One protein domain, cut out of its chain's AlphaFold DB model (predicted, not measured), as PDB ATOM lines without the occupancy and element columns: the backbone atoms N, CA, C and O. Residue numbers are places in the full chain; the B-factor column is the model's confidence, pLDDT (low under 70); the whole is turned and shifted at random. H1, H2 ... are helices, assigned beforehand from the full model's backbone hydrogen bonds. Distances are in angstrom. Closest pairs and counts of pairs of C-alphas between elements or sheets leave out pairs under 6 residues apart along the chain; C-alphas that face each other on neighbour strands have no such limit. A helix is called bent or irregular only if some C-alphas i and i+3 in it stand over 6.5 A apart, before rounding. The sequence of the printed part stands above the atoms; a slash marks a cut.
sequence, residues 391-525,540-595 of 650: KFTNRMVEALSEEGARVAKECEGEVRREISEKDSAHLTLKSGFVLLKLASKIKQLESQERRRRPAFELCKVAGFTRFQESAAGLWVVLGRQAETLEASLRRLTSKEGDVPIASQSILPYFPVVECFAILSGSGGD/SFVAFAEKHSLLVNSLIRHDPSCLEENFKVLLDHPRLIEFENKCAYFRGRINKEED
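What this domain is: This is residues 391 to 525 and 540 to 595 of the 650 residues of the protein "Hypothetical protein" of Chloropicon roscoffensis (UniProt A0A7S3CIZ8). Four helices, H1 to H4, form an up-and-down bundle, each running against the one before it: H1 and H2 make a long hairpin, H3 is beside H1, and H4 is beside H2 near the middle of the whole. Short helices H5 to H8 gather on the side of H4 away from H1, and beyond them lies H9, whose residues 590 to 594 stick out together with residue 595. The printed part has 191 residues with nine named helices, H1 to H9 in order, and no named strand, an all-helix domain. It is compact, with a radius of gyration of the C-alphas of 17.3 A, and spans 56 by 49 by 27 A.

Where its parts are: H1, residues 391 to 421, begins at C-alpha 391 (8.787, -24.497, -35.777) and is 45.3 A long. H2, residues 430 to 450, measures 30.6 A. H3, residues 462 to 492, measures 43.8 A, with a kink of 35 degrees near residue 475. H4, residues 507 to 520, measures 20.6 A and is irregular, but only just: C-alphas 508 and 511 are 7.0 A apart. H5 is residues 541 to 547, H6 residues 549 to 558, H7 residues 560 to 563 and H8 residues 568 to 572. H9, residues 579 to 594, measures 22.5 A and ends at C-alpha 594 (5.745, -28.120, 7.551).

How they stand to each other: H1 and H2, a hairpin, touch at a shallow tilt of 26 degrees, opposite ways; their closest C-alphas, of Cys 411 and Ser 431, are 5.3 A apart. H1 touches H3 the same way at a shallow tilt of 33 degrees, only just short of steep, closest at the C-alphas of Glu 398 and Gly 463, 4.5 A. H2 touches H4 at the C-alphas of Leu 436 and Cys 515, 4.8 A. H3 and H4 are close but not clearly touching, 6.7 A between the C-alphas of Gln 468 and Leu 519. H6 touches residues 482 to 489 of H3, about perpendicular at 89 degrees, closest at the C-alphas of Leu 551 and Glu 486, 5.9 A. H4 and H5 only just touch, with 3 pairs of C-alphas within 8 A, the closest those of Ala 517 and Phe 541, 5.4 A. H7 and H8 touch only at the corner, and only just, with 3 pairs within 8 A; their closest C-alphas, of Leu 563 and Leu 570, are 7.3 A apart. H9 touches H7, closest at the C-alphas of Tyr 585 and Pro 560, 6.4 A. In H1, H2, H5, H6 and H9 every O i to N i+4 pair is within hydrogen-bond range, against 23 of 27 in H3, 8 of 10 in H4 and 0 of 1 in H8, which has 2 of 2 O i to N i+3 pairs within range; H7 is too short for an i+4 pair.

The domain as a whole: The two C-alphas farthest apart, of Lys 391 and Ser 494, are 55.7 A apart. Residues 526 to 539 are not printed, and C-alphas 525 and 540 are 13.6 A apart across the cut. The links H2 to H3 and H3 to H4 are long. The mean pLDDT of the printed part is 81.8; residues 421 to 428, 494 to 497, 521 to 525 and 594 to 595 are under 70.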
ATOM      1  N   LYS A 391       7.779 -23.966 -34.849       81.31
ATOM      2  CA  LYS A 391       8.787 -24.497 -35.777       81.31
ATOM      3  C   LYS A 391      10.213 -24.302 -35.240       81.31
ATOM      4  O   LYS A 391      11.073 -25.135 -35.496       81.31
ATOM      5  N   PHE A 392      10.455 -23.225 -34.489       81.50
ATOM      6  CA  PHE A 392      11.755 -22.935 -33.881       81.50
ATOM      7  C   PHE A 392      12.017 -23.804 -32.647       81.50
ATOM      8  O   PHE A 392      13.159 -24.199 -32.445       81.50
ATOM      9  N   THR A 393      10.983 -24.155 -31.873       82.06
ATOM     10  CA  THR A 393      11.103 -25.117 -30.768       82.06
ATOM     11  C   THR A 393      11.523 -26.488 -31.299       82.06
ATOM     12  O   THR A 393      12.483 -27.055 -30.793       82.06
ATOM     13  N   ASN A 394      10.894 -26.972 -32.378       83.50
ATOM     14  CA  ASN A 394      11.274 -28.247 -33.003       83.50
ATOM     15  C   ASN A 394      12.723 -28.230 -33.499       83.50
ATOM     16  O   ASN A 394      13.472 -29.146 -33.189       83.50
ATOM     17  N   ARG A 395      13.137 -27.161 -34.194       84.50
ATOM     18  CA  ARG A 395      14.528 -26.995 -34.649       84.50
ATOM     19  C   ARG A 395      15.529 -26.901 -33.497       84.50
ATOM     20  O   ARG A 395      16.630 -27.419 -33.607       84.50
ATOM     21  N   MET A 396      15.168 -26.240 -32.395       86.81
ATOM     22  CA  MET A 396      16.017 -26.163 -31.202       86.81
ATOM     23  C   MET A 396      16.177 -27.536 -30.550       86.81
ATOM     24  O   MET A 396      17.283 -27.907 -30.173       86.81
ATOM     25  N   VAL A 397      15.081 -28.286 -30.420       86.19
ATOM     26  CA  VAL A 397      15.105 -29.661 -29.910       86.19
ATOM     27  C   VAL A 397      15.933 -30.553 -30.830       86.19
ATOM     28  O   VAL A 397      16.739 -31.329 -30.334       86.19
ATOM     29  N   GLU A 398      15.799 -30.415 -32.147       88.44
ATOM     30  CA  GLU A 398      16.593 -31.153 -33.133       88.44
ATOM     31  C   GLU A 398      18.092 -30.852 -32.989       88.44
ATOM     32  O   GLU A 398      18.867 -31.776 -32.762       88.44
ATOM     33  N   ALA A 399      18.487 -29.575 -32.951       86.31
ATOM     34  CA  ALA A 399      19.882 -29.175 -32.747       86.31
ATOM     35  C   ALA A 399      20.446 -29.606 -31.374       86.31
ATOM     36  O   ALA A 399      21.609 -29.989 -31.267       86.31
ATOM     37  N   LEU A 400      19.631 -29.567 -30.310       87.50
ATOM     38  CA  LEU A 400      20.003 -30.111 -28.998       87.50
ATOM     39  C   LEU A 400      20.186 -31.627 -29.031       87.50
ATOM     40  O   LEU A 400      21.082 -32.139 -28.368       87.50
ATOM     41  N   SER A 401      19.342 -32.334 -29.779       88.25
ATOM     42  CA  SER A 401      19.394 -33.792 -29.867       88.25
ATOM     43  C   SER A 401      20.597 -34.251 -30.691       88.25
ATOM     44  O   SER A 401      21.256 -35.214 -30.317       88.25
ATOM     45  N   GLU A 402      20.942 -33.535 -31.765       89.56
ATOM     46  CA  GLU A 402      22.155 -33.792 -32.551       89.56
ATOM     47  C   GLU A 402      23.428 -33.603 -31.718       89.56
ATOM     48  O   GLU A 402      24.309 -34.464 -31.713       89.56
ATOM     49  N   GLU A 403      23.507 -32.506 -30.961       87.88
ATOM     50  CA  GLU A 403      24.634 -32.258 -30.060       87.88
ATOM     51  C   GLU A 403      24.662 -33.273 -28.905       87.88
ATOM     52  O   GLU A 403      25.728 -33.771 -28.545       87.88
ATOM     53  N   GLY A 404      23.496 -33.653 -28.374       87.12
ATOM     54  CA  GLY A 404      23.357 -34.732 -27.396       87.12
ATOM     55  C   GLY A 404      23.866 -36.070 -27.927       87.12
ATOM     56  O   GLY A 404      24.613 -36.752 -27.234       87.12
ATOM     57  N   ALA A 405      23.544 -36.426 -29.173       87.56
ATOM     58  CA  ALA A 405      24.026 -37.648 -29.815       87.56
ATOM     59  C   ALA A 405      25.552 -37.648 -29.996       87.56
ATOM     60  O   ALA A 405      26.199 -38.679 -29.800       87.56
ATOM     61  N   ARG A 406      26.145 -36.491 -30.326       90.56
ATOM     62  CA  ARG A 406      27.604 -36.316 -30.396       90.56
ATOM     63  C   ARG A 406      28.258 -36.562 -29.034       90.56
ATOM     64  O   ARG A 406      29.182 -37.366 -28.946       90.56
ATOM     65  N   VAL A 407      27.751 -35.907 -27.988       87.88
ATOM     66  CA  VAL A 407      28.274 -36.032 -26.617       87.88
ATOM     67  C   VAL A 407      28.033 -37.434 -26.048       87.88
ATOM     68  O   VAL A 407      28.880 -37.948 -25.329       87.88
ATOM     69  N   ALA A 408      26.930 -38.099 -26.402       88.00
ATOM     70  CA  ALA A 408      26.661 -39.476 -25.986       88.00
ATOM     71  C   ALA A 408      27.725 -40.451 -26.512       88.00
ATOM     72  O   ALA A 408      28.201 -41.289 -25.752       88.00
ATOM     73  N   LYS A 409      28.154 -40.305 -27.776       87.88
ATOM     74  CA  LYS A 409      29.242 -41.115 -28.356       87.88
ATOM     75  C   LYS A 409      30.597 -40.829 -27.709       87.88
ATOM     76  O   LYS A 409      31.388 -41.747 -27.507       87.88
ATOM     77  N   GLU A 410      30.868 -39.568 -27.379       87.00
ATOM     78  CA  GLU A 410      32.071 -39.169 -26.638       87.00
ATOM     79  C   GLU A 410      32.087 -39.797 -25.236       87.00
ATOM     80  O   GLU A 410      33.070 -40.429 -24.850       87.00
ATOM     81  N   CYS A 411      30.955 -39.726 -24.528       86.25
ATOM     82  CA  CYS A 411      30.759 -40.354 -23.224       86.25
ATOM     83  C   CYS A 411      30.896 -41.881 -23.295       86.25
ATOM     84  O   CYS A 411      31.561 -42.480 -22.457       86.25
ATOM     85  N   GLU A 412      30.347 -42.522 -24.331       86.44
ATOM     86  CA  GLU A 412      30.499 -43.964 -24.555       86.44
ATOM     87  C   GLU A 412      31.979 -44.355 -24.700       86.44
ATOM     88  O   GLU A 412      32.413 -45.364 -24.141       86.44
ATOM     89  N   GLY A 413      32.768 -43.543 -25.409       84.50
ATOM     90  CA  GLY A 413      34.211 -43.735 -25.549       84.50
ATOM     91  C   GLY A 413      34.991 -43.519 -24.248       84.50
ATOM     92  O   GLY A 413      35.918 -44.275 -23.966       84.50
ATOM     93  N   GLU A 414      34.630 -42.517 -23.443       85.00
ATOM     94  CA  GLU A 414      35.202 -42.299 -22.104       85.00
ATOM     95  C   GLU A 414      34.917 -43.476 -21.172       85.00
ATOM     96  O   GLU A 414      35.850 -44.057 -20.621       85.00
ATOM     97  N   VAL A 415      33.652 -43.893 -21.072       83.81
ATOM     98  CA  VAL A 415      33.265 -45.025 -20.228       83.81
ATOM     99  C   VAL A 415      33.961 -46.300 -20.695       83.81
ATOM    100  O   VAL A 415      34.461 -47.040 -19.862       83.81
ATOM    101  N   ARG A 416      34.056 -46.551 -22.012       84.44
ATOM    102  CA  ARG A 416      34.744 -47.734 -22.558       84.44
ATOM    103  C   ARG A 416      36.236 -47.771 -22.204       84.44
ATOM    104  O   ARG A 416      36.749 -48.856 -21.937       84.44
ATOM    105  N   ARG A 417      36.920 -46.622 -22.212       80.19
ATOM    106  CA  ARG A 417      38.340 -46.528 -21.827       80.19
ATOM    107  C   ARG A 417      38.548 -46.881 -20.360       80.19
ATOM    108  O   ARG A 417      39.424 -47.681 -20.056       80.19
ATOM    109  N   GLU A 418      37.667 -46.408 -19.491       74.94
ATOM    110  CA  GLU A 418      37.701 -46.727 -18.058       74.94
ATOM    111  C   GLU A 418      37.532 -48.222 -17.768       74.94
ATOM    112  O   GLU A 418      38.237 -48.772 -16.924       74.94
ATOM    113  N   ILE A 419      36.677 -48.921 -18.529       72.31
ATOM    114  CA  ILE A 419      36.560 -50.393 -18.436       72.31
ATOM    115  C   ILE A 419      37.904 -51.073 -18.724       72.31
ATOM    116  O   ILE A 419      38.213 -52.115 -18.146       72.31
ATOM    117  N   SER A 420      38.668 -50.516 -19.665       70.62
ATOM    118  CA  SER A 420      39.898 -51.112 -20.177       70.62
ATOM    119  C   SER A 420      41.111 -50.815 -19.298       70.62
ATOM    120  O   SER A 420      41.956 -51.691 -19.134       70.62
ATOM    121  N   GLU A 421      41.223 -49.597 -18.765       64.31
ATOM    122  CA  GLU A 421      42.458 -49.105 -18.139       64.31
ATOM    123  C   GLU A 421      42.570 -49.428 -16.637       64.31
ATOM    124  O   GLU A 421      43.669 -49.348 -16.105       64.31
ATOM    125  N   LYS A 422      41.500 -49.882 -15.957       58.66
ATOM    126  CA  LYS A 422      41.451 -50.287 -14.522       58.66
ATOM    127  C   LYS A 422      41.935 -49.251 -13.479       58.66
ATOM    128  O   LYS A 422      41.602 -49.417 -12.305       58.66
ATOM    129  N   ASP A 423      42.608 -48.175 -13.871       49.22
ATOM    130  CA  ASP A 423      43.144 -47.123 -13.001       49.22
ATOM    131  C   ASP A 423      42.158 -45.946 -12.870       49.22
ATOM    132  O   ASP A 423      42.328 -44.866 -13.426       49.22
ATOM    133  N   SER A 424      41.096 -46.161 -12.094       52.97
ATOM    134  CA  SER A 424      39.936 -45.258 -11.957       52.97
ATOM    135  C   SER A 424      39.988 -44.364 -10.706       52.97
ATOM    136  O   SER A 424      38.970 -44.090 -10.068       52.97
ATOM    137  N   ALA A 425      41.172 -43.894 -10.302       51.59
ATOM    138  CA  ALA A 425      41.287 -43.064  -9.096       51.59
ATOM    139  C   ALA A 425      40.691 -41.648  -9.275       51.59
ATOM    140  O   ALA A 425      40.235 -41.050  -8.300       51.59
ATOM    141  N   HIS A 426      40.657 -41.113 -10.504       52.97
ATOM    142  CA  HIS A 426      40.272 -39.718 -10.781       52.97
ATOM    143  C   HIS A 426      39.447 -39.532 -12.066       52.97
ATOM    144  O   HIS A 426      39.586 -38.517 -12.752       52.97
ATOM    145  N   LEU A 427      38.573 -40.483 -12.407       62.16
ATOM    146  CA  LEU A 427      37.696 -40.309 -13.560       62.16
ATOM    147  C   LEU A 427      36.727 -39.144 -13.328       62.16
ATOM    148  O   LEU A 427      35.854 -39.195 -12.465       62.16
ATOM    149  N   THR A 428      36.822 -38.108 -14.158       66.31
ATOM    150  CA  THR A 428      35.775 -37.091 -14.278       66.31
ATOM    151  C   THR A 428      35.082 -37.259 -15.623       66.31
ATOM    152  O   THR A 428      35.616 -36.826 -16.645       66.31
ATOM    153  N   LEU A 429      33.883 -37.849 -15.636       77.00
ATOM    154  CA  LEU A 429      33.027 -37.916 -16.827       77.00
ATOM    155  C   LEU A 429      32.403 -36.540 -17.102       77.00
ATOM    156  O   LEU A 429      31.216 -36.302 -16.869       77.00
ATOM    157  N   LYS A 430      33.213 -35.594 -17.590       81.19
ATOM    158  CA  LYS A 430      32.742 -34.246 -17.956       81.19
ATOM    159  C   LYS A 430      31.653 -34.315 -19.029       81.19
ATOM    160  O   LYS A 430      30.680 -33.559 -18.964       81.19
ATOM    161  N   SER A 431      31.785 -35.262 -19.961       83.44
ATOM    162  CA  SER A 431      30.794 -35.571 -20.994       83.44
ATOM    163  C   SER A 431      29.427 -35.950 -20.400       83.44
ATOM    164  O   SER A 431      28.401 -35.481 -20.889       83.44
ATOM    165  N   GLY A 432      29.398 -36.693 -19.286       84.00
ATOM    166  CA  GLY A 432      28.171 -37.090 -18.588       84.00
ATOM    167  C   GLY A 432      27.384 -35.899 -18.037       84.00
ATOM    168  O   GLY A 432      26.171 -35.812 -18.225       84.00
ATOM    169  N   PHE A 433      28.065 -34.920 -17.431       85.56
ATOM    170  CA  PHE A 433      27.418 -33.688 -16.958       85.56
ATOM    171  C   PHE A 433      26.858 -32.838 -18.103       85.56
ATOM    172  O   PHE A 433      25.792 -32.233 -17.969       85.56
ATOM    173  N   VAL A 434      27.573 -32.768 -19.230       86.56
ATOM    174  CA  VAL A 434      27.086 -32.078 -20.434       86.56
ATOM    175  C   VAL A 434      25.839 -32.773 -20.974       86.56
ATOM    176  O   VAL A 434      24.844 -32.109 -21.270       86.56
ATOM    177  N   LEU A 435      25.875 -34.103 -21.050       87.69
ATOM    178  CA  LEU A 435      24.773 -34.923 -21.531       87.69
ATOM    179  C   LEU A 435      23.513 -34.727 -20.676       87.69
ATOM    180  O   LEU A 435      22.445 -34.439 -21.222       87.69
ATOM    181  N   LEU A 436      23.655 -34.767 -19.346       88.56
ATOM    182  CA  LEU A 436      22.567 -34.478 -18.412       88.56
ATOM    183  C   LEU A 436      21.979 -33.083 -18.646       88.56
ATOM    184  O   LEU A 436      20.766 -32.930 -18.755       88.56
ATOM    185  N   LYS A 437      22.821 -32.051 -18.781       87.12
ATOM    186  CA  LYS A 437      22.350 -30.677 -19.028       87.12
ATOM    187  C   LYS A 437      21.556 -30.558 -20.327       87.12
ATOM    188  O   LYS A 437      20.547 -29.847 -20.351       87.12
ATOM    189  N   LEU A 438      21.993 -31.230 -21.392       88.00
ATOM    190  CA  LEU A 438      21.289 -31.255 -22.676       88.00
ATOM    191  C   LEU A 438      19.934 -31.963 -22.541       88.00
ATOM    192  O   LEU A 438      18.909 -31.387 -22.914       88.00
ATOM    193  N   ALA A 439      19.904 -33.153 -21.935       87.88
ATOM    194  CA  ALA A 439      18.679 -33.924 -21.724       87.88
ATOM    195  C   ALA A 439      17.670 -33.187 -20.825       87.88
ATOM    196  O   ALA A 439      16.501 -33.035 -21.195       87.88
ATOM    197  N   SER A 440      18.122 -32.632 -19.697       88.88
ATOM    198  CA  SER A 440      17.300 -31.809 -18.804       88.88
ATOM    199  C   SER A 440      16.736 -30.590 -19.525       88.88
ATOM    200  O   SER A 440      15.566 -30.240 -19.338       88.88
ATOM    201  N   LYS A 441      17.521 -29.957 -20.410       89.25
ATOM    202  CA  LYS A 441      17.032 -28.817 -21.187       89.25
ATOM    203  C   LYS A 441      15.966 -29.218 -22.206       89.25
ATOM    204  O   LYS A 441      14.979 -28.494 -22.345       89.25
ATOM    205  N   ILE A 442      16.130 -30.354 -22.886       87.38
ATOM    206  CA  ILE A 442      15.125 -30.896 -23.813       87.38
ATOM    207  C   ILE A 442      13.807 -31.157 -23.065       87.38
ATOM    208  O   ILE A 442      12.764 -30.658 -23.489       87.38
ATOM    209  N   LYS A 443      13.853 -31.829 -21.906       85.88
ATOM    210  CA  LYS A 443      12.672 -32.088 -21.058       85.88
ATOM    211  C   LYS A 443      12.022 -30.794 -20.552       85.88
ATOM    212  O   LYS A 443      10.797 -30.666 -20.533       85.88
ATOM    213  N   GLN A 444      12.824 -29.790 -20.189       87.81
ATOM    214  CA  GLN A 444      12.313 -28.471 -19.808       87.81
ATOM    215  C   GLN A 444      11.571 -27.795 -20.971       87.81
ATOM    216  O   GLN A 444      10.497 -27.226 -20.762       87.81
ATOM    217  N   LEU A 445      12.122 -27.849 -22.188       84.38
ATOM    218  CA  LEU A 445      11.476 -27.302 -23.384       84.38
ATOM    219  C   LEU A 445      10.196 -28.064 -23.736       84.38
ATOM    220  O   LEU A 445       9.206 -27.427 -24.089       84.38
ATOM    221  N   GLU A 446      10.173 -29.387 -23.568       85.38
ATOM    222  CA  GLU A 446       8.960 -30.189 -23.728       85.38
ATOM    223  C   GLU A 446       7.868 -29.746 -22.747       85.38
ATOM    224  O   GLU A 446       6.759 -29.428 -23.172       85.38
ATOM    225  N   SER A 447       8.171 -29.662 -21.446       84.50
ATOM    226  CA  SER A 447       7.208 -29.203 -20.433       84.50
ATOM    227  C   SER A 447       6.700 -27.789 -20.737       84.50
ATOM    228  O   SER A 447       5.504 -27.501 -20.637       84.50
ATOM    229  N   GLN A 448       7.605 -26.905 -21.163       83.12
ATOM    230  CA  GLN A 448       7.287 -25.535 -21.544       83.12
ATOM    231  C   GLN A 448       6.348 -25.476 -22.762       83.12
ATOM    232  O   GLN A 448       5.418 -24.666 -22.769       83.12
ATOM    233  N   GLU A 449       6.570 -26.315 -23.776       81.06
ATOM    234  CA  GLU A 449       5.734 -26.362 -24.978       81.06
ATOM    235  C   GLU A 449       4.400 -27.066 -24.705       81.06
ATOM    236  O   GLU A 449       3.368 -26.566 -25.141       81.06
ATOM    237  N   ARG A 450       4.369 -28.128 -23.885       82.25
ATOM    238  CA  ARG A 450       3.126 -28.801 -23.462       82.25
ATOM    239  C   ARG A 450       2.162 -27.859 -22.741       82.25
ATOM    240  O   ARG A 450       0.962 -27.912 -22.995       82.25
ATOM    241  N   ARG A 451       2.670 -26.934 -21.913       81.25
ATOM    242  CA  ARG A 451       1.849 -25.878 -21.276       81.25
ATOM    243  C   ARG A 451       1.170 -24.951 -22.287       81.25
ATOM    244  O   ARG A 451       0.146 -24.354 -21.979       81.25
ATOM    245  N   ARG A 452       1.752 -24.791 -23.476       76.62
ATOM    246  CA  ARG A 452       1.213 -23.955 -24.561       76.62
ATOM    247  C   ARG A 452       0.351 -24.760 -25.522       76.62
ATOM    248  O   ARG A 452      -0.586 -24.221 -26.102       76.62
ATOM    249  N   ARG A 453       0.730 -26.018 -25.740       76.19
ATOM    250  CA  ARG A 453       0.193 -26.935 -26.741       76.19
ATOM    251  C   ARG A 453       0.187 -28.349 -26.162       76.19
ATOM    252  O   ARG A 453       1.195 -29.045 -26.269       76.19
ATOM    253  N   PRO A 454      -0.942 -28.820 -25.616       74.88
ATOM    254  CA  PRO A 454      -1.008 -30.151 -25.017       74.88
ATOM    255  C   PRO A 454      -0.774 -31.287 -26.031       74.88
ATOM    256  O   PRO A 454      -0.385 -32.377 -25.635       74.88
ATOM    257  N   ALA A 455      -0.949 -31.029 -27.335       73.69
ATOM    258  CA  ALA A 455      -0.701 -31.989 -28.418       73.69
ATOM    259  C   ALA A 455       0.782 -32.122 -28.840       73.69
ATOM    260  O   ALA A 455       1.084 -32.842 -29.792       73.69
ATOM    261  N   PHE A 456       1.705 -31.386 -28.208       76.81
ATOM    262  CA  PHE A 456       3.133 -31.506 -28.497       76.81
ATOM    263  C   PHE A 456       3.689 -32.816 -27.928       76.81
ATOM    264  O   PHE A 456       3.609 -33.059 -26.726       76.81
ATOM    265  N   GLU A 457       4.293 -33.632 -28.791       71.94
ATOM    266  CA  GLU A 457       4.939 -34.889 -28.412       71.94
ATOM    267  C   GLU A 457       6.395 -34.884 -28.871       71.94
ATOM    268  O   GLU A 457       6.680 -34.744 -30.064       71.94
ATOM    269  N   LEU A 458       7.313 -35.084 -27.924       75.88
ATOM    270  CA  LEU A 458       8.751 -35.086 -28.179       75.88
ATOM    271  C   LEU A 458       9.187 -36.259 -29.079       75.88
ATOM    272  O   LEU A 458      10.035 -36.085 -29.950       75.88
ATOM    273  N   CYS A 459       8.522 -37.415 -28.968       70.19
ATOM    274  CA  CYS A 459       8.777 -38.596 -29.802       70.19
ATOM    275  C   CYS A 459       8.511 -38.379 -31.302       70.19
ATOM    276  O   CYS A 459       9.005 -39.145 -32.122       70.19
ATOM    277  N   LYS A 460       7.738 -37.352 -31.684       75.38
ATOM    278  CA  LYS A 460       7.485 -37.019 -33.098       75.38
ATOM    279  C   LYS A 460       8.651 -36.260 -33.746       75.38
ATOM    280  O   LYS A 460       8.630 -36.030 -34.953       75.38
ATOM    281  N   VAL A 461       9.653 -35.842 -32.969       77.81
ATOM    282  CA  VAL A 461      10.834 -35.130 -33.467       77.81
ATOM    283  C   VAL A 461      11.923 -36.146 -33.823       77.81
ATOM    284  O   VAL A 461      12.506 -36.766 -32.938       77.81
ATOM    285  N   ALA A 462      12.239 -36.281 -35.114       77.19
ATOM    286  CA  ALA A 462      13.225 -37.250 -35.616       77.19
ATOM    287  C   ALA A 462      14.633 -37.078 -35.006       77.19
ATOM    288  O   ALA A 462      15.352 -38.054 -34.807       77.19
ATOM    289  N   GLY A 463      15.033 -35.847 -34.670       78.25
ATOM    290  CA  GLY A 463      16.293 -35.606 -33.963       78.25
ATOM    291  C   GLY A 463      16.344 -36.283 -32.589       78.25
ATOM    292  O   GLY A 463      17.381 -36.819 -32.208       78.25
ATOM    293  N   PHE A 464      15.219 -36.326 -31.867       82.88
ATOM    294  CA  PHE A 464      15.155 -36.916 -30.532       82.88
ATOM    295  C   PHE A 464      15.230 -38.447 -30.570       82.88
ATOM    296  O   PHE A 464      15.928 -39.041 -29.751       82.88
ATOM    297  N   THR A 465      14.591 -39.091 -31.551       81.75
ATOM    298  CA  THR A 465      14.695 -40.550 -31.719       81.75
ATOM    299  C   THR A 465      16.127 -40.964 -32.059       81.75
ATOM    300  O   THR A 465      16.659 -41.879 -31.441       81.75
ATOM    301  N   ARG A 466      16.814 -40.214 -32.933       82.50
ATOM    302  CA  ARG A 466      18.247 -40.422 -33.225       82.50
ATOM    303  C   ARG A 466      19.137 -40.249 -31.996       82.50
ATOM    304  O   ARG A 466      20.152 -40.934 -31.863       82.50
ATOM    305  N   PHE A 467      18.781 -39.323 -31.107       84.94
ATOM    306  CA  PHE A 467      19.485 -39.149 -29.842       84.94
ATOM    307  C   PHE A 467      19.279 -40.351 -28.916       84.94
ATOM    308  O   PHE A 467      20.261 -40.870 -28.392       84.94
ATOM    309  N   GLN A 468      18.047 -40.847 -28.783       84.25
ATOM    310  CA  GLN A 468      17.759 -42.071 -28.028       84.25
ATOM    311  C   GLN A 468      18.507 -43.286 -28.599       84.25
ATOM    312  O   GLN A 468      19.115 -44.031 -27.836       84.25
ATOM    313  N   GLU A 469      18.526 -43.454 -29.924       84.94
ATOM    314  CA  GLU A 469      19.271 -44.518 -30.614       84.94
ATOM    315  C   GLU A 469      20.783 -44.407 -30.381       84.94
ATOM    316  O   GLU A 469      21.439 -45.393 -30.062       84.94
ATOM    317  N   SER A 470      21.348 -43.201 -30.487       84.56
ATOM    318  CA  SER A 470      22.781 -42.978 -30.239       84.56
ATOM    319  C   SER A 470      23.150 -43.217 -28.776       84.56
ATOM    320  O   SER A 470      24.233 -43.715 -28.485       84.56
ATOM    321  N   ALA A 471      22.250 -42.886 -27.849       86.56
ATOM    322  CA  ALA A 471      22.450 -43.132 -26.431       86.56
ATOM    323  C   ALA A 471      22.224 -44.608 -26.046       86.56
ATOM    324  O   ALA A 471      22.732 -45.049 -25.020       86.56
ATOM    325  N   ALA A 472      21.544 -45.407 -26.878       85.56
ATOM    326  CA  ALA A 472      21.348 -46.837 -26.636       85.56
ATOM    327  C   ALA A 472      22.678 -47.595 -26.490       85.56
ATOM    328  O   ALA A 472      22.804 -48.446 -25.607       85.56
ATOM    329  N   GLY A 473      23.686 -47.243 -27.299       84.31
ATOM    330  CA  GLY A 473      25.045 -47.780 -27.174       84.31
ATOM    331  C   GLY A 473      25.664 -47.485 -25.804       84.31
ATOM    332  O   GLY A 473      26.167 -48.393 -25.137       84.31
ATOM    333  N   LEU A 474      25.526 -46.242 -25.334       86.56
ATOM    334  CA  LEU A 474      25.963 -45.815 -24.005       86.56
ATOM    335  C   LEU A 474      25.260 -46.595 -22.883       86.56
ATOM    336  O   LEU A 474      25.925 -46.997 -21.933       86.56
ATOM    337  N   TRP A 475      23.957 -46.880 -22.993       89.31
ATOM    338  CA  TRP A 475      23.214 -47.638 -21.971       89.31
ATOM    339  C   TRP A 475      23.686 -49.084 -21.843       89.31
ATOM    340  O   TRP A 475      23.787 -49.604 -20.733       89.31
ATOM    341  N   VAL A 476      24.032 -49.726 -22.961       86.56
ATOM    342  CA  VAL A 476      24.596 -51.084 -22.952       86.56
ATOM    343  C   VAL A 476      25.964 -51.098 -22.271       86.56
ATOM    344  O   VAL A 476      26.245 -51.981 -21.457       86.56
ATOM    345  N   VAL A 477      26.817 -50.115 -22.573       86.00
ATOM    346  CA  VAL A 477      28.136 -49.976 -21.939       86.00
ATOM    347  C   VAL A 477      27.993 -49.670 -20.443       86.00
ATOM    348  O   VAL A 477      28.672 -50.292 -19.625       86.00
ATOM    349  N   LEU A 478      27.061 -48.786 -20.079       86.62
ATOM    350  CA  LEU A 478      26.737 -48.455 -18.694       86.62
ATOM    351  C   LEU A 478      26.246 -49.680 -17.919       86.62
ATOM    352  O   LEU A 478      26.684 -49.879 -16.796       86.62
ATOM    353  N   GLY A 479      25.401 -50.530 -18.511       86.00
ATOM    354  CA  GLY A 479      24.943 -51.772 -17.881       86.00
ATOM    355  C   GLY A 479      26.089 -52.726 -17.531       86.00
ATOM    356  O   GLY A 479      26.135 -53.257 -16.426       86.00
ATOM    357  N   ARG A 480      27.076 -52.884 -18.425       85.81
ATOM    358  CA  ARG A 480      28.281 -53.693 -18.140       85.81
ATOM    359  C   ARG A 480      29.116 -53.103 -17.003       85.81
ATOM    360  O   ARG A 480      29.662 -53.838 -16.184       85.81
ATOM    361  N   GLN A 481      29.228 -51.776 -16.948       84.94
ATOM    362  CA  GLN A 481      29.924 -51.105 -15.850       84.94
ATOM    363  C   GLN A 481      29.156 -51.157 -14.538       84.94
ATOM    364  O   GLN A 481      29.772 -51.363 -13.497       84.94
ATOM    365  N   ALA A 482      27.830 -51.063 -14.575       86.38
ATOM    366  CA  ALA A 482      26.986 -51.144 -13.394       86.38
ATOM    367  C   ALA A 482      27.199 -52.461 -12.634       86.38
ATOM    368  O   ALA A 482      27.358 -52.419 -11.419       86.38
ATOM    369  N   GLU A 483      27.340 -53.599 -13.324       86.69
ATOM    370  CA  GLU A 483      27.672 -54.892 -12.689       86.69
ATOM    371  C   GLU A 483      28.989 -54.834 -11.890       86.69
ATOM    372  O   GLU A 483      29.081 -55.340 -10.769       86.69
ATOM    373  N   THR A 484      30.006 -54.164 -12.439       85.69
ATOM    374  CA  THR A 484      31.330 -54.024 -11.810       85.69
ATOM    375  C   THR A 484      31.297 -53.041 -10.632       85.69
ATOM    376  O   THR A 484      31.923 -53.272  -9.588       85.69
ATOM    377  N   LEU A 485      30.540 -51.950 -10.772       84.50
ATOM    378  CA  LEU A 485      30.324 -50.967  -9.711       84.50
ATOM    379  C   LEU A 485      29.529 -51.575  -8.551       84.50
ATOM    380  O   LEU A 485      29.913 -51.401  -7.398       84.50
ATOM    381  N   GLU A 486      28.486 -52.357  -8.827       86.44
ATOM    382  CA  GLU A 486      27.709 -53.050  -7.795       86.44
ATOM    383  C   GLU A 486      28.524 -54.113  -7.068       86.44
ATOM    384  O   GLU A 486      28.450 -54.195  -5.844       86.44
ATOM    385  N   ALA A 487      29.361 -54.879  -7.775       85.44
ATOM    386  CA  ALA A 487      30.302 -55.790  -7.127       85.44
ATOM    387  C   ALA A 487      31.254 -55.039  -6.177       85.44
ATOM    388  O   ALA A 487      31.604 -55.541  -5.109       85.44
ATOM    389  N   SER A 488      31.641 -53.810  -6.529       82.94
ATOM    390  CA  SER A 488      32.458 -52.948  -5.672       82.94
ATOM    391  C   SER A 488      31.684 -52.402  -4.472       82.94
ATOM    392  O   SER A 488      32.223 -52.405  -3.369       82.94
ATOM    393  N   LEU A 489      30.418 -52.017  -4.652       83.44
ATOM    394  CA  LEU A 489      29.533 -51.599  -3.562       83.44
ATOM    395  C   LEU A 489      29.271 -52.729  -2.563       83.44
ATOM    396  O   LEU A 489      29.364 -52.503  -1.362       83.44
ATOM    397  N   ARG A 490      29.028 -53.957  -3.041       84.25
ATOM    398  CA  ARG A 490      28.817 -55.138  -2.182       84.25
ATOM    399  C   ARG A 490      30.026 -55.470  -1.306       84.25
ATOM    400  O   ARG A 490      29.865 -56.038  -0.235       84.25
ATOM    401  N   ARG A 491      31.244 -55.100  -1.725       81.94
ATOM    402  CA  ARG A 491      32.452 -55.241  -0.888       81.94
ATOM    403  C   ARG A 491      32.508 -54.237   0.265       81.94
ATOM    404  O   ARG A 491      33.229 -54.477   1.226       81.94
ATOM    405  N   LEU A 492      31.788 -53.121   0.165       75.06
ATOM    406  CA  LEU A 492      31.750 -52.066   1.183       75.06
ATOM    407  C   LEU A 492      30.610 -52.260   2.195       75.06
ATOM    408  O   LEU A 492      30.623 -51.634   3.253       75.06
ATOM    409  N   THR A 493      29.623 -53.105   1.892       71.94
ATOM    410  CA  THR A 493      28.487 -53.378   2.779       71.94
ATOM    411  C   THR A 493      28.852 -54.426   3.824       71.94
ATOM    412  O   THR A 493      29.272 -55.528   3.484       71.94
ATOM    413  N   SER A 494      28.665 -54.096   5.103       60.66
ATOM    414  CA  SER A 494      28.919 -54.996   6.237       60.66
ATOM    415  C   SER A 494      27.719 -55.884   6.594       60.66
ATOM    416  O   SER A 494      27.890 -56.868   7.312       60.66
ATOM    417  N   LYS A 495      26.516 -55.562   6.090       65.56
ATOM    418  CA  LYS A 495      25.270 -56.314   6.292       65.56
ATOM    419  C   LYS A 495      24.477 -56.439   4.993       65.56
ATOM    420  O   LYS A 495      24.474 -55.533   4.162       65.56
ATOM    421  N   GLU A 496      23.795 -57.569   4.845       56.50
ATOM    422  CA  GLU A 496      22.893 -57.850   3.729       56.50
ATOM    423  C   GLU A 496      21.649 -56.948   3.843       56.50
ATOM    424  O   GLU A 496      20.908 -57.033   4.821       56.50
ATOM    425  N   GLY A 497      21.460 -56.040   2.879       60.59
ATOM    426  CA  GLY A 497      20.330 -55.099   2.839       60.59
ATOM    427  C   GLY A 497      20.626 -53.648   3.243       60.59
ATOM    428  O   GLY A 497      19.706 -52.837   3.202       60.59
ATOM    429  N   ASP A 498      21.868 -53.295   3.599       70.44
ATOM    430  CA  ASP A 498      22.257 -51.891   3.809       70.44
ATOM    431  C   ASP A 498      22.697 -51.237   2.485       70.44
ATOM    432  O   ASP A 498      23.591 -51.739   1.800       70.44
ATOM    433  N   VAL A 499      22.131 -50.071   2.147       74.75
ATOM    434  CA  VAL A 499      22.551 -49.279   0.975       74.75
ATOM    435  C   VAL A 499      23.851 -48.527   1.278       74.75
ATOM    436  O   VAL A 499      23.818 -47.560   2.038       74.75
ATOM    437  N   PRO A 500      24.999 -48.824   0.663       80.81
ATOM    438  CA  PRO A 500      26.193 -48.006   0.855       80.81
ATOM    439  C   PRO A 500      26.008 -46.618   0.219       80.81
ATOM    440  O   PRO A 500      25.359 -46.471  -0.818       80.81
ATOM    441  N   ILE A 501      26.602 -45.580   0.812       78.38
ATOM    442  CA  ILE A 501      26.672 -44.254   0.176       78.38
ATOM    443  C   ILE A 501      27.595 -44.350  -1.047       78.38
ATOM    444  O   ILE A 501      28.659 -44.966  -0.962       78.38
ATOM    445  N   ALA A 502      27.193 -43.747  -2.170       78.31
ATOM    446  CA  ALA A 502      27.965 -43.781  -3.409       78.31
ATOM    447  C   ALA A 502      29.404 -43.271  -3.189       78.31
ATOM    448  O   ALA A 502      29.619 -42.150  -2.723       78.31
ATOM    449  N   SER A 503      30.395 -44.102  -3.523       76.25
ATOM    450  CA  SER A 503      31.820 -43.769  -3.415       76.25
ATOM    451  C   SER A 503      32.262 -42.792  -4.509       76.25
ATOM    452  O   SER A 503      31.611 -42.659  -5.545       76.25
ATOM    453  N   GLN A 504      33.426 -42.154  -4.332       75.94
ATOM    454  CA  GLN A 504      33.995 -41.223  -5.323       75.94
ATOM    455  C   GLN A 504      34.212 -41.852  -6.712       75.94
ATOM    456  O   GLN A 504      34.186 -41.139  -7.707       75.94
ATOM    457  N   SER A 505      34.357 -43.176  -6.794       74.62
ATOM    458  CA  SER A 505      34.439 -43.924  -8.055       74.62
ATOM    459  C   SER A 505      33.102 -44.052  -8.802       74.62
ATOM    460  O   SER A 505      33.093 -44.308 -10.001       74.62
ATOM    461  N   ILE A 506      31.967 -43.876  -8.117       81.75
ATOM    462  CA  ILE A 506      30.614 -44.065  -8.670       81.75
ATOM    463  C   ILE A 506      29.977 -42.732  -9.057       81.75
ATOM    464  O   ILE A 506      29.265 -42.656 -10.058       81.75
ATOM    465  N   LEU A 507      30.260 -41.663  -8.304       84.62
ATOM    466  CA  LEU A 507      29.713 -40.324  -8.558       84.62
ATOM    467  C   LEU A 507      29.876 -39.818 -10.005       84.62
ATOM    468  O   LEU A 507      28.936 -39.192 -10.496       84.62
ATOM    469  N   PRO A 508      30.973 -40.101 -10.738       85.50
ATOM    470  CA  PRO A 508      31.103 -39.695 -12.138       85.50
ATOM    471  C   PRO A 508      30.010 -40.265 -13.053       85.50
ATOM    472  O   PRO A 508      29.649 -39.631 -14.041       85.50
ATOM    473  N   TYR A 509      29.455 -41.435 -12.723       86.50
ATOM    474  CA  TYR A 509      28.399 -42.091 -13.497       86.50
ATOM    475  C   TYR A 509      27.006 -41.537 -13.199       86.50
ATOM    476  O   TYR A 509      26.085 -41.747 -13.988       86.50
ATOM    477  N   PHE A 510      26.835 -40.811 -12.090       88.31
ATOM    478  CA  PHE A 510      25.531 -40.318 -11.658       88.31
ATOM    479  C   PHE A 510      24.828 -39.476 -12.745       88.31
ATOM    480  O   PHE A 510      23.714 -39.841 -13.129       88.31
ATOM    481  N   PRO A 511      25.470 -38.472 -13.380       87.94
ATOM    482  CA  PRO A 511      24.817 -37.689 -14.431       87.94
ATOM    483  C   PRO A 511      24.400 -38.519 -15.654       87.94
ATOM    484  O   PRO A 511      23.426 -38.194 -16.335       87.94
ATOM    485  N   VAL A 512      25.124 -39.606 -15.939       88.81
ATOM    486  CA  VAL A 512      24.822 -40.520 -17.049       88.81
ATOM    487  C   VAL A 512      23.570 -41.342 -16.736       88.81
ATOM    488  O   VAL A 512      22.689 -41.462 -17.589       88.81
ATOM    489  N   VAL A 513      23.449 -41.848 -15.503       88.88
ATOM    490  CA  VAL A 513      22.262 -42.580 -15.028       88.88
ATOM    491  C   VAL A 513      21.035 -41.663 -14.980       88.88
ATOM    492  O   VAL A 513      19.952 -42.054 -15.419       88.88
ATOM    493  N   GLU A 514      21.184 -40.421 -14.517       88.38
ATOM    494  CA  GLU A 514      20.100 -39.429 -14.549       88.38
ATOM    495  C   GLU A 514      19.656 -39.106 -15.977       88.38
ATOM    496  O   GLU A 514      18.457 -39.066 -16.269       88.38
ATOM    497  N   CYS A 515      20.610 -38.936 -16.897       88.38
ATOM    498  CA  CYS A 515      20.298 -38.735 -18.304       88.38
ATOM    499  C   CYS A 515      19.527 -39.928 -18.889       88.38
ATOM    500  O   CYS A 515      18.580 -39.737 -19.658       88.38
ATOM    501  N   PHE A 516      19.904 -41.153 -18.521       88.38
ATOM    502  CA  PHE A 516      19.207 -42.355 -18.965       88.38
ATOM    503  C   PHE A 516      17.751 -42.391 -18.477       88.38
ATOM    504  O   PHE A 516      16.842 -42.696 -19.258       88.38
ATOM    505  N   ALA A 517      17.510 -42.005 -17.221       86.75
ATOM    506  CA  ALA A 517      16.164 -41.893 -16.664       86.75
ATOM    507  C   ALA A 517      15.314 -40.851 -17.409       86.75
ATOM    508  O   ALA A 517      14.167 -41.125 -17.776       86.75
ATOM    509  N   ILE A 518      15.891 -39.680 -17.706       85.25
ATOM    510  CA  ILE A 518      15.225 -38.613 -18.466       85.25
ATOM    511  C   ILE A 518      14.819 -39.094 -19.863       85.25
ATOM    512  O   ILE A 518      13.685 -38.861 -20.288       85.25
ATOM    513  N   LEU A 519      15.723 -39.769 -20.579       84.25
ATOM    514  CA  LEU A 519      15.489 -40.187 -21.963       84.25
ATOM    515  C   LEU A 519      14.541 -41.378 -22.080       84.25
ATOM    516  O   LEU A 519      13.785 -41.449 -23.050       84.25
ATOM    517  N   SER A 520      14.537 -42.261 -21.081       80.00
ATOM    518  CA  SER A 520      13.604 -43.389 -21.002       80.00
ATOM    519  C   SER A 520      12.180 -42.942 -20.663       80.00
ATOM    520  O   SER A 520      11.223 -43.470 -21.222       80.00
ATOM    521  N   GLY A 521      12.019 -41.947 -19.781       69.00
ATOM    522  CA  GLY A 521      10.706 -41.447 -19.353       69.00
ATOM    523  C   GLY A 521       9.995 -40.536 -20.363       69.00
ATOM    524  O   GLY A 521       8.846 -40.161 -20.149       69.00
ATOM    525  N   SER A 522      10.661 -40.154 -21.455       55.22
ATOM    526  CA  SER A 522      10.088 -39.284 -22.490       55.22
ATOM    527  C   SER A 522       9.220 -40.029 -23.518       55.22
ATOM    528  O   SER A 522       8.533 -39.381 -24.313       55.22
ATOM    529  N   GLY A 523       9.234 -41.366 -23.518       46.06
ATOM    530  CA  GLY A 523       8.240 -42.181 -24.216       46.06
ATOM    531  C   GLY A 523       6.941 -42.134 -23.420       46.06
ATOM    532  O   GLY A 523       6.890 -42.665 -22.320       46.06
ATOM    533  N   GLY A 524       5.942 -41.413 -23.931       35.91
ATOM    534  CA  GLY A 524       4.796 -40.948 -23.147       35.91
ATOM    535  C   GLY A 524       4.050 -42.003 -22.326       35.91
ATOM    536  O   GLY A 524       4.080 -43.187 -22.652       35.91
ATOM    537  N   ASP A 525       3.325 -41.500 -21.318       32.91
ATOM    538  CA  ASP A 525       2.300 -42.139 -20.476       32.91
ATOM    539  C   ASP A 525       1.372 -43.104 -21.236       32.91
ATOM    540  O   ASP A 525       0.181 -42.863 -21.451       32.91
ATOM    541  N   SER A 540      14.880 -49.745 -21.034       84.69
ATOM    542  CA  SER A 540      14.076 -48.907 -20.168       84.69
ATOM    543  C   SER A 540      14.813 -48.722 -18.856       84.69
ATOM    544  O   SER A 540      15.422 -49.652 -18.319       84.69
ATOM    545  N   PHE A 541      14.725 -47.513 -18.318       87.38
ATOM    546  CA  PHE A 541      15.294 -47.209 -17.015       87.38
ATOM    547  C   PHE A 541      14.731 -48.103 -15.897       87.38
ATOM    548  O   PHE A 541      15.468 -48.461 -14.985       87.38
ATOM    549  N   VAL A 542      13.462 -48.524 -15.988       87.44
ATOM    550  CA  VAL A 542      12.848 -49.435 -15.003       87.44
ATOM    551  C   VAL A 542      13.529 -50.805 -15.023       87.44
ATOM    552  O   VAL A 542      13.942 -51.277 -13.971       87.44
ATOM    553  N   ALA A 543      13.744 -51.399 -16.203       88.38
ATOM    554  CA  ALA A 543      14.451 -52.678 -16.325       88.38
ATOM    555  C   ALA A 543      15.914 -52.585 -15.849       88.38
ATOM    556  O   ALA A 543      16.454 -53.517 -15.257       88.38
ATOM    557  N   PHE A 544      16.564 -51.440 -16.072       88.69
ATOM    558  CA  PHE A 544      17.895 -51.185 -15.526       88.69
ATOM    559  C   PHE A 544      17.884 -51.068 -13.999       88.69
ATOM    560  O   PHE A 544      18.743 -51.659 -13.355       88.69
ATOM    561  N   ALA A 545      16.915 -50.359 -13.414       89.62
ATOM    562  CA  ALA A 545      16.774 -50.232 -11.964       89.62
ATOM    563  C   ALA A 545      16.382 -51.558 -11.287       89.62
ATOM    564  O   ALA A 545      16.768 -51.791 -10.146       89.62
ATOM    565  N   GLU A 546      15.661 -52.439 -11.986       89.88
ATOM    566  CA  GLU A 546      15.398 -53.817 -11.550       89.88
ATOM    567  C   GLU A 546      16.680 -54.650 -11.478       89.88
ATOM    568  O   GLU A 546      16.890 -55.373 -10.507       89.88
ATOM    569  N   LYS A 547      17.552 -54.536 -12.487       89.62
ATOM    570  CA  LYS A 547      18.812 -55.287 -12.535       89.62
ATOM    571  C   LYS A 547      19.889 -54.706 -11.615       89.62
ATOM    572  O   LYS A 547      20.643 -55.467 -11.016       89.62
ATOM    573  N   HIS A 548      19.952 -53.379 -11.513       90.12
ATOM    574  CA  HIS A 548      20.990 -52.628 -10.806       90.12
ATOM    575  C   HIS A 548      20.419 -51.807  -9.642       90.12
ATOM    576  O   HIS A 548      20.640 -50.595  -9.525       90.12
ATOM    577  N   SER A 549      19.622 -52.463  -8.795       89.06
ATOM    578  CA  SER A 549      18.908 -51.807  -7.699       89.06
ATOM    579  C   SER A 549      19.854 -51.211  -6.658       89.06
ATOM    580  O   SER A 549      19.557 -50.144  -6.121       89.06
ATOM    581  N   LEU A 550      20.999 -51.850  -6.393       89.00
ATOM    582  CA  LEU A 550      21.961 -51.397  -5.388       89.00
ATOM    583  C   LEU A 550      22.637 -50.101  -5.841       89.00
ATOM    584  O   LEU A 550      22.746 -49.154  -5.063       89.00
ATOM    585  N   LEU A 551      23.046 -50.036  -7.111       89.75
ATOM    586  CA  LEU A 551      23.630 -48.828  -7.690       89.75
ATOM    587  C   LEU A 551      22.635 -47.662  -7.650       89.75
ATOM    588  O   LEU A 551      22.969 -46.584  -7.159       89.75
ATOM    589  N   VAL A 552      21.405 -47.877  -8.127       90.38
ATOM    590  CA  VAL A 552      20.373 -46.828  -8.164       90.38
ATOM    591  C   VAL A 552      20.018 -46.350  -6.754       90.38
ATOM    592  O   VAL A 552      19.956 -45.144  -6.519       90.38
ATOM    593  N   ASN A 553      19.850 -47.258  -5.788       91.62
ATOM    594  CA  ASN A 553      19.561 -46.878  -4.404       91.62
ATOM    595  C   ASN A 553      20.739 -46.176  -3.723       91.62
ATOM    596  O   ASN A 553      20.508 -45.251  -2.944       91.62
ATOM    597  N   SER A 554      21.982 -46.537  -4.049       89.31
ATOM    598  CA  SER A 554      23.179 -45.836  -3.570       89.31
ATOM    599  C   SER A 554      23.242 -44.390  -4.075       89.31
ATOM    600  O   SER A 554      23.551 -43.475  -3.306       89.31
ATOM    601  N   LEU A 555      22.867 -44.156  -5.339       89.25
ATOM    602  CA  LEU A 555      22.755 -42.813  -5.916       89.25
ATOM    603  C   LEU A 555      21.624 -41.999  -5.270       89.25
ATOM    604  O   LEU A 555      21.833 -40.841  -4.913       89.25
ATOM    605  N   ILE A 556      20.453 -42.612  -5.046       90.69
ATOM    606  CA  ILE A 556      19.331 -41.974  -4.334       90.69
ATOM    607  C   ILE A 556      19.733 -41.592  -2.904       90.69
ATOM    608  O   ILE A 556      19.369 -40.521  -2.424       90.69
ATOM    609  N   ARG A 557      20.503 -42.445  -2.220       88.62
ATOM    610  CA  ARG A 557      20.997 -42.163  -0.868       88.62
ATOM    611  C   ARG A 557      21.967 -40.978  -0.853       88.62
ATOM    612  O   ARG A 557      21.963 -40.213   0.108       88.62
ATOM    613  N   HIS A 558      22.794 -40.836  -1.891       88.38
ATOM    614  CA  HIS A 558      23.708 -39.701  -2.038       88.38
ATOM    615  C   HIS A 558      22.956 -38.384  -2.289       88.38
ATOM    616  O   HIS A 558      23.276 -37.377  -1.662       88.38
ATOM    617  N   ASP A 559      21.956 -38.386  -3.174       87.31
ATOM    618  CA  ASP A 559      21.113 -37.217  -3.435       87.31
ATOM    619  C   ASP A 559      19.620 -37.588  -3.472       87.31
ATOM    620  O   ASP A 559      19.103 -37.976  -4.522       87.31
ATOM    621  N   PRO A 560      18.883 -37.424  -2.356       86.44
ATOM    622  CA  PRO A 560      17.461 -37.763  -2.291       86.44
ATOM    623  C   PRO A 560      16.567 -36.934  -3.224       86.44
ATOM    624  O   PRO A 560      15.437 -37.341  -3.508       86.44
ATOM    625  N   SER A 561      17.035 -35.775  -3.705       85.88
ATOM    626  CA  SER A 561      16.242 -34.888  -4.567       85.88
ATOM    627  C   SER A 561      15.984 -35.486  -5.954       85.88
ATOM    628  O   SER A 561      14.962 -35.185  -6.576       85.88
ATOM    629  N   CYS A 562      16.827 -36.426  -6.402       86.31
ATOM    630  CA  CYS A 562      16.666 -37.083  -7.697       86.31
ATOM    631  C   CYS A 562      15.324 -37.831  -7.827       86.31
ATOM    632  O   CYS A 562      14.780 -37.901  -8.931       86.31
ATOM    633  N   LEU A 563      14.737 -38.320  -6.724       86.62
ATOM    634  CA  LEU A 563      13.410 -38.956  -6.707       86.62
ATOM    635  C   LEU A 563      12.269 -37.982  -7.036       86.62
ATOM    636  O   LEU A 563      11.228 -38.407  -7.539       86.62
ATOM    637  N   GLU A 564      12.435 -36.684  -6.770       83.62
ATOM    638  CA  GLU A 564      11.441 -35.659  -7.118       83.62
ATOM    639  C   GLU A 564      11.546 -35.224  -8.588       83.62
ATOM    640  O   GLU A 564      10.537 -34.838  -9.189       83.62
ATOM    641  N   GLU A 565      12.740 -35.324  -9.180       83.44
ATOM    642  CA  GLU A 565      13.048 -34.775 -10.503       83.44
ATOM    643  C   GLU A 565      13.270 -35.854 -11.580       83.44
ATOM    644  O   GLU A 565      12.398 -36.101 -12.428       83.44
ATOM    645  N   ASN A 566      14.449 -36.482 -11.582       85.31
ATOM    646  CA  ASN A 566      14.945 -37.314 -12.684       85.31
ATOM    647  C   ASN A 566      14.529 -38.786 -12.552       85.31
ATOM    648  O   ASN A 566      14.211 -39.419 -13.557       85.31
ATOM    649  N   PHE A 567      14.425 -39.303 -11.326       88.94
ATOM    650  CA  PHE A 567      14.013 -40.675 -11.000       88.94
ATOM    651  C   PHE A 567      12.545 -40.791 -10.584       88.94
ATOM    652  O   PHE A 567      12.136 -41.807 -10.025       88.94
ATOM    653  N   LYS A 568      11.719 -39.788 -10.902       86.88
ATOM    654  CA  LYS A 568      10.291 -39.768 -10.552       86.88
ATOM    655  C   LYS A 568       9.533 -41.036 -10.978       86.88
ATOM    656  O   LYS A 568       8.631 -41.462 -10.269       86.88
ATOM    657  N   VAL A 569       9.926 -41.665 -12.088       86.69
ATOM    658  CA  VAL A 569       9.339 -42.929 -12.576       86.69
ATOM    659  C   VAL A 569       9.458 -44.083 -11.567       86.69
ATOM    660  O   VAL A 569       8.630 -44.986 -11.561       86.69
ATOM    661  N   LEU A 570      10.442 -44.051 -10.661       87.69
ATOM    662  CA  LEU A 570      10.583 -45.066  -9.611       87.69
ATOM    663  C   LEU A 570       9.499 -44.955  -8.534       87.69
ATOM    664  O   LEU A 570       9.237 -45.940  -7.845       87.69
ATOM    665  N   LEU A 571       8.836 -43.800  -8.396       87.56
ATOM    666  CA  LEU A 571       7.717 -43.641  -7.461       87.56
ATOM    667  C   LEU A 571       6.497 -44.477  -7.878       87.56
ATOM    668  O   LEU A 571       5.754 -44.924  -7.008       87.56
ATOM    669  N   ASP A 572       6.340 -44.759  -9.177       86.81
ATOM    670  CA  ASP A 572       5.311 -45.673  -9.698       86.81
ATOM    671  C   ASP A 572       5.686 -47.153  -9.479       86.81
ATOM    672  O   ASP A 572       4.839 -48.049  -9.538       86.81
ATOM    673  N   HIS A 573       6.959 -47.420  -9.163       88.06
ATOM    674  CA  HIS A 573       7.517 -48.744  -8.896       88.06
ATOM    675  C   HIS A 573       8.206 -48.794  -7.521       88.06
ATOM    676  O   HIS A 573       9.394 -49.115  -7.429       88.06
ATOM    677  N   PRO A 574       7.477 -48.561  -6.412       87.38
ATOM    678  CA  PRO A 574       8.075 -48.415  -5.085       87.38
ATOM    679  C   PRO A 574       8.822 -49.667  -4.609       87.38
ATOM    680  O   PRO A 574       9.626 -49.580  -3.689       87.38
ATOM    681  N   ARG A 575       8.607 -50.840  -5.219       89.44
ATOM    682  CA  ARG A 575       9.377 -52.065  -4.931       89.44
ATOM    683  C   ARG A 575      10.869 -51.938  -5.260       89.44
ATOM    684  O   ARG A 575      11.657 -52.643  -4.650       89.44
ATOM    685  N   LEU A 576      11.241 -51.038  -6.171       89.19
ATOM    686  CA  LEU A 576      12.629 -50.815  -6.592       89.19
ATOM    687  C   LEU A 576      13.394 -49.857  -5.668       89.19
ATOM    688  O   LEU A 576      14.613 -49.752  -5.764       89.19
ATOM    689  N   ILE A 577      12.687 -49.151  -4.780       90.69
ATOM    690  CA  ILE A 577      13.280 -48.201  -3.835       90.69
ATOM    691  C   ILE A 577      13.431 -48.885  -2.476       90.69
ATOM    692  O   ILE A 577      12.465 -49.415  -1.914       90.69
ATOM    693  N   GLU A 578      14.631 -48.836  -1.917       90.06
ATOM    694  CA  GLU A 578      14.925 -49.393  -0.602       90.06
ATOM    695  C   GLU A 578      14.264 -48.603   0.534       90.06
ATOM    696  O   GLU A 578      13.927 -47.422   0.410       90.06
ATOM    697  N   PHE A 579      14.027 -49.283   1.657       89.31
ATOM    698  CA  PHE A 579      13.247 -48.744   2.772       89.31
ATOM    699  C   PHE A 579      13.846 -47.459   3.357       89.31
ATOM    700  O   PHE A 579      13.108 -46.505   3.607       89.31
ATOM    701  N   GLU A 580      15.170 -47.397   3.521       86.12
ATOM    702  CA  GLU A 580      15.842 -46.197   4.035       86.12
ATOM    703  C   GLU A 580      15.628 -44.989   3.117       86.12
ATOM    704  O   GLU A 580      15.287 -43.902   3.588       86.12
ATOM    705  N   ASN A 581      15.730 -45.196   1.800       90.44
ATOM    706  CA  ASN A 581      15.501 -44.159   0.796       90.44
ATOM    707  C   ASN A 581      14.044 -43.679   0.796       90.44
ATOM    708  O   ASN A 581      13.792 -42.476   0.722       90.44
ATOM    709  N   LYS A 582      13.075 -44.591   0.960       91.12
ATOM    710  CA  LYS A 582      11.658 -44.225   1.144       91.12
ATOM    711  C   LYS A 582      11.449 -43.385   2.396       91.12
ATOM    712  O   LYS A 582      10.745 -42.381   2.339       91.12
ATOM    713  N   CYS A 583      12.057 -43.776   3.517       88.56
ATOM    714  CA  CYS A 583      11.952 -43.035   4.771       88.56
ATOM    715  C   CYS A 583      12.550 -41.632   4.646       88.56
ATOM    716  O   CYS A 583      11.939 -40.667   5.102       88.56
ATOM    717  N   ALA A 584      13.722 -41.512   4.014       87.44
ATOM    718  CA  ALA A 584      14.371 -40.231   3.754       87.44
ATOM    719  C   ALA A 584      13.501 -39.333   2.862       87.44
ATOM    720  O   ALA A 584      13.263 -38.176   3.207       87.44
ATOM    721  N   TYR A 585      12.962 -39.883   1.771       89.81
ATOM    722  CA  TYR A 585      12.045 -39.181   0.875       89.81
ATOM    723  C   TYR A 585      10.776 -38.706   1.595       89.81
ATOM    724  O   TYR A 585      10.406 -37.538   1.498       89.81
ATOM    725  N   PHE A 586      10.133 -39.593   2.358       90.00
ATOM    726  CA  PHE A 586       8.901 -39.299   3.088       90.00
ATOM    727  C   PHE A 586       9.095 -38.195   4.134       90.00
ATOM    728  O   PHE A 586       8.357 -37.213   4.129       90.00
ATOM    729  N   ARG A 587      10.131 -38.302   4.979       87.69
ATOM    730  CA  ARG A 587      10.463 -37.261   5.969       87.69
ATOM    731  C   ARG A 587      10.828 -35.937   5.300       87.69
ATOM    732  O   ARG A 587      10.406 -34.887   5.764       87.69
ATOM    733  N   GLY A 588      11.580 -35.985   4.198       85.50
ATOM    734  CA  GLY A 588      11.928 -34.793   3.424       85.50
ATOM    735  C   GLY A 588      10.702 -34.083   2.845       85.50
ATOM    736  O   GLY A 588      10.647 -32.856   2.852       85.50
ATOM    737  N   ARG A 589       9.704 -34.845   2.386       85.50
ATOM    738  CA  ARG A 589       8.421 -34.318   1.901       85.50
ATOM    739  C   ARG A 589       7.594 -33.673   3.008       85.50
ATOM    740  O   ARG A 589       7.147 -32.550   2.809       85.50
ATOM    741  N   ILE A 590       7.459 -34.338   4.157       84.56
ATOM    742  CA  ILE A 590       6.742 -33.789   5.318       84.56
ATOM    743  C   ILE A 590       7.376 -32.468   5.761       84.56
ATOM    744  O   ILE A 590       6.689 -31.455   5.818       84.56
ATOM    745  N   ASN A 591       8.696 -32.434   5.963       81.94
ATOM    746  CA  ASN A 591       9.372 -31.219   6.428       81.94
ATOM    747  C   ASN A 591       9.195 -30.026   5.467       81.94
ATOM    748  O   ASN A 591       9.065 -28.891   5.914       81.94
ATOM    749  N   LYS A 592       9.173 -30.265   4.145       80.62
ATOM    750  CA  LYS A 592       8.936 -29.207   3.142       80.62
ATOM    751  C   LYS A 592       7.534 -28.601   3.240       80.62
ATOM    752  O   LYS A 592       7.368 -27.426   2.930       80.62
ATOM    753  N   GLU A 593       6.537 -29.401   3.606       72.75
ATOM    754  CA  GLU A 593       5.164 -28.931   3.823       72.75
ATOM    755  C   GLU A 593       5.034 -28.223   5.183       72.75
ATOM    756  O   GLU A 593       4.333 -27.219   5.296       72.75
ATOM    757  N   GLU A 594       5.778 -28.677   6.195       67.06
ATOM    758  CA  GLU A 594       5.745 -28.120   7.551       67.06
ATOM    759  C   GLU A 594       6.510 -26.793   7.726       67.06
ATOM    760  O   GLU A 594       6.147 -26.008   8.605       67.06
ATOM    761  N   ASP A 595       7.480 -26.460   6.860       59.88
ATOM    762  CA  ASP A 595       8.186 -25.158   6.851       59.88
ATOM    763  C   ASP A 595       7.228 -23.948   6.730       59.88
ATOM    764  O   ASP A 595       7.612 -22.804   6.984       59.88
TER     765      ASP A 595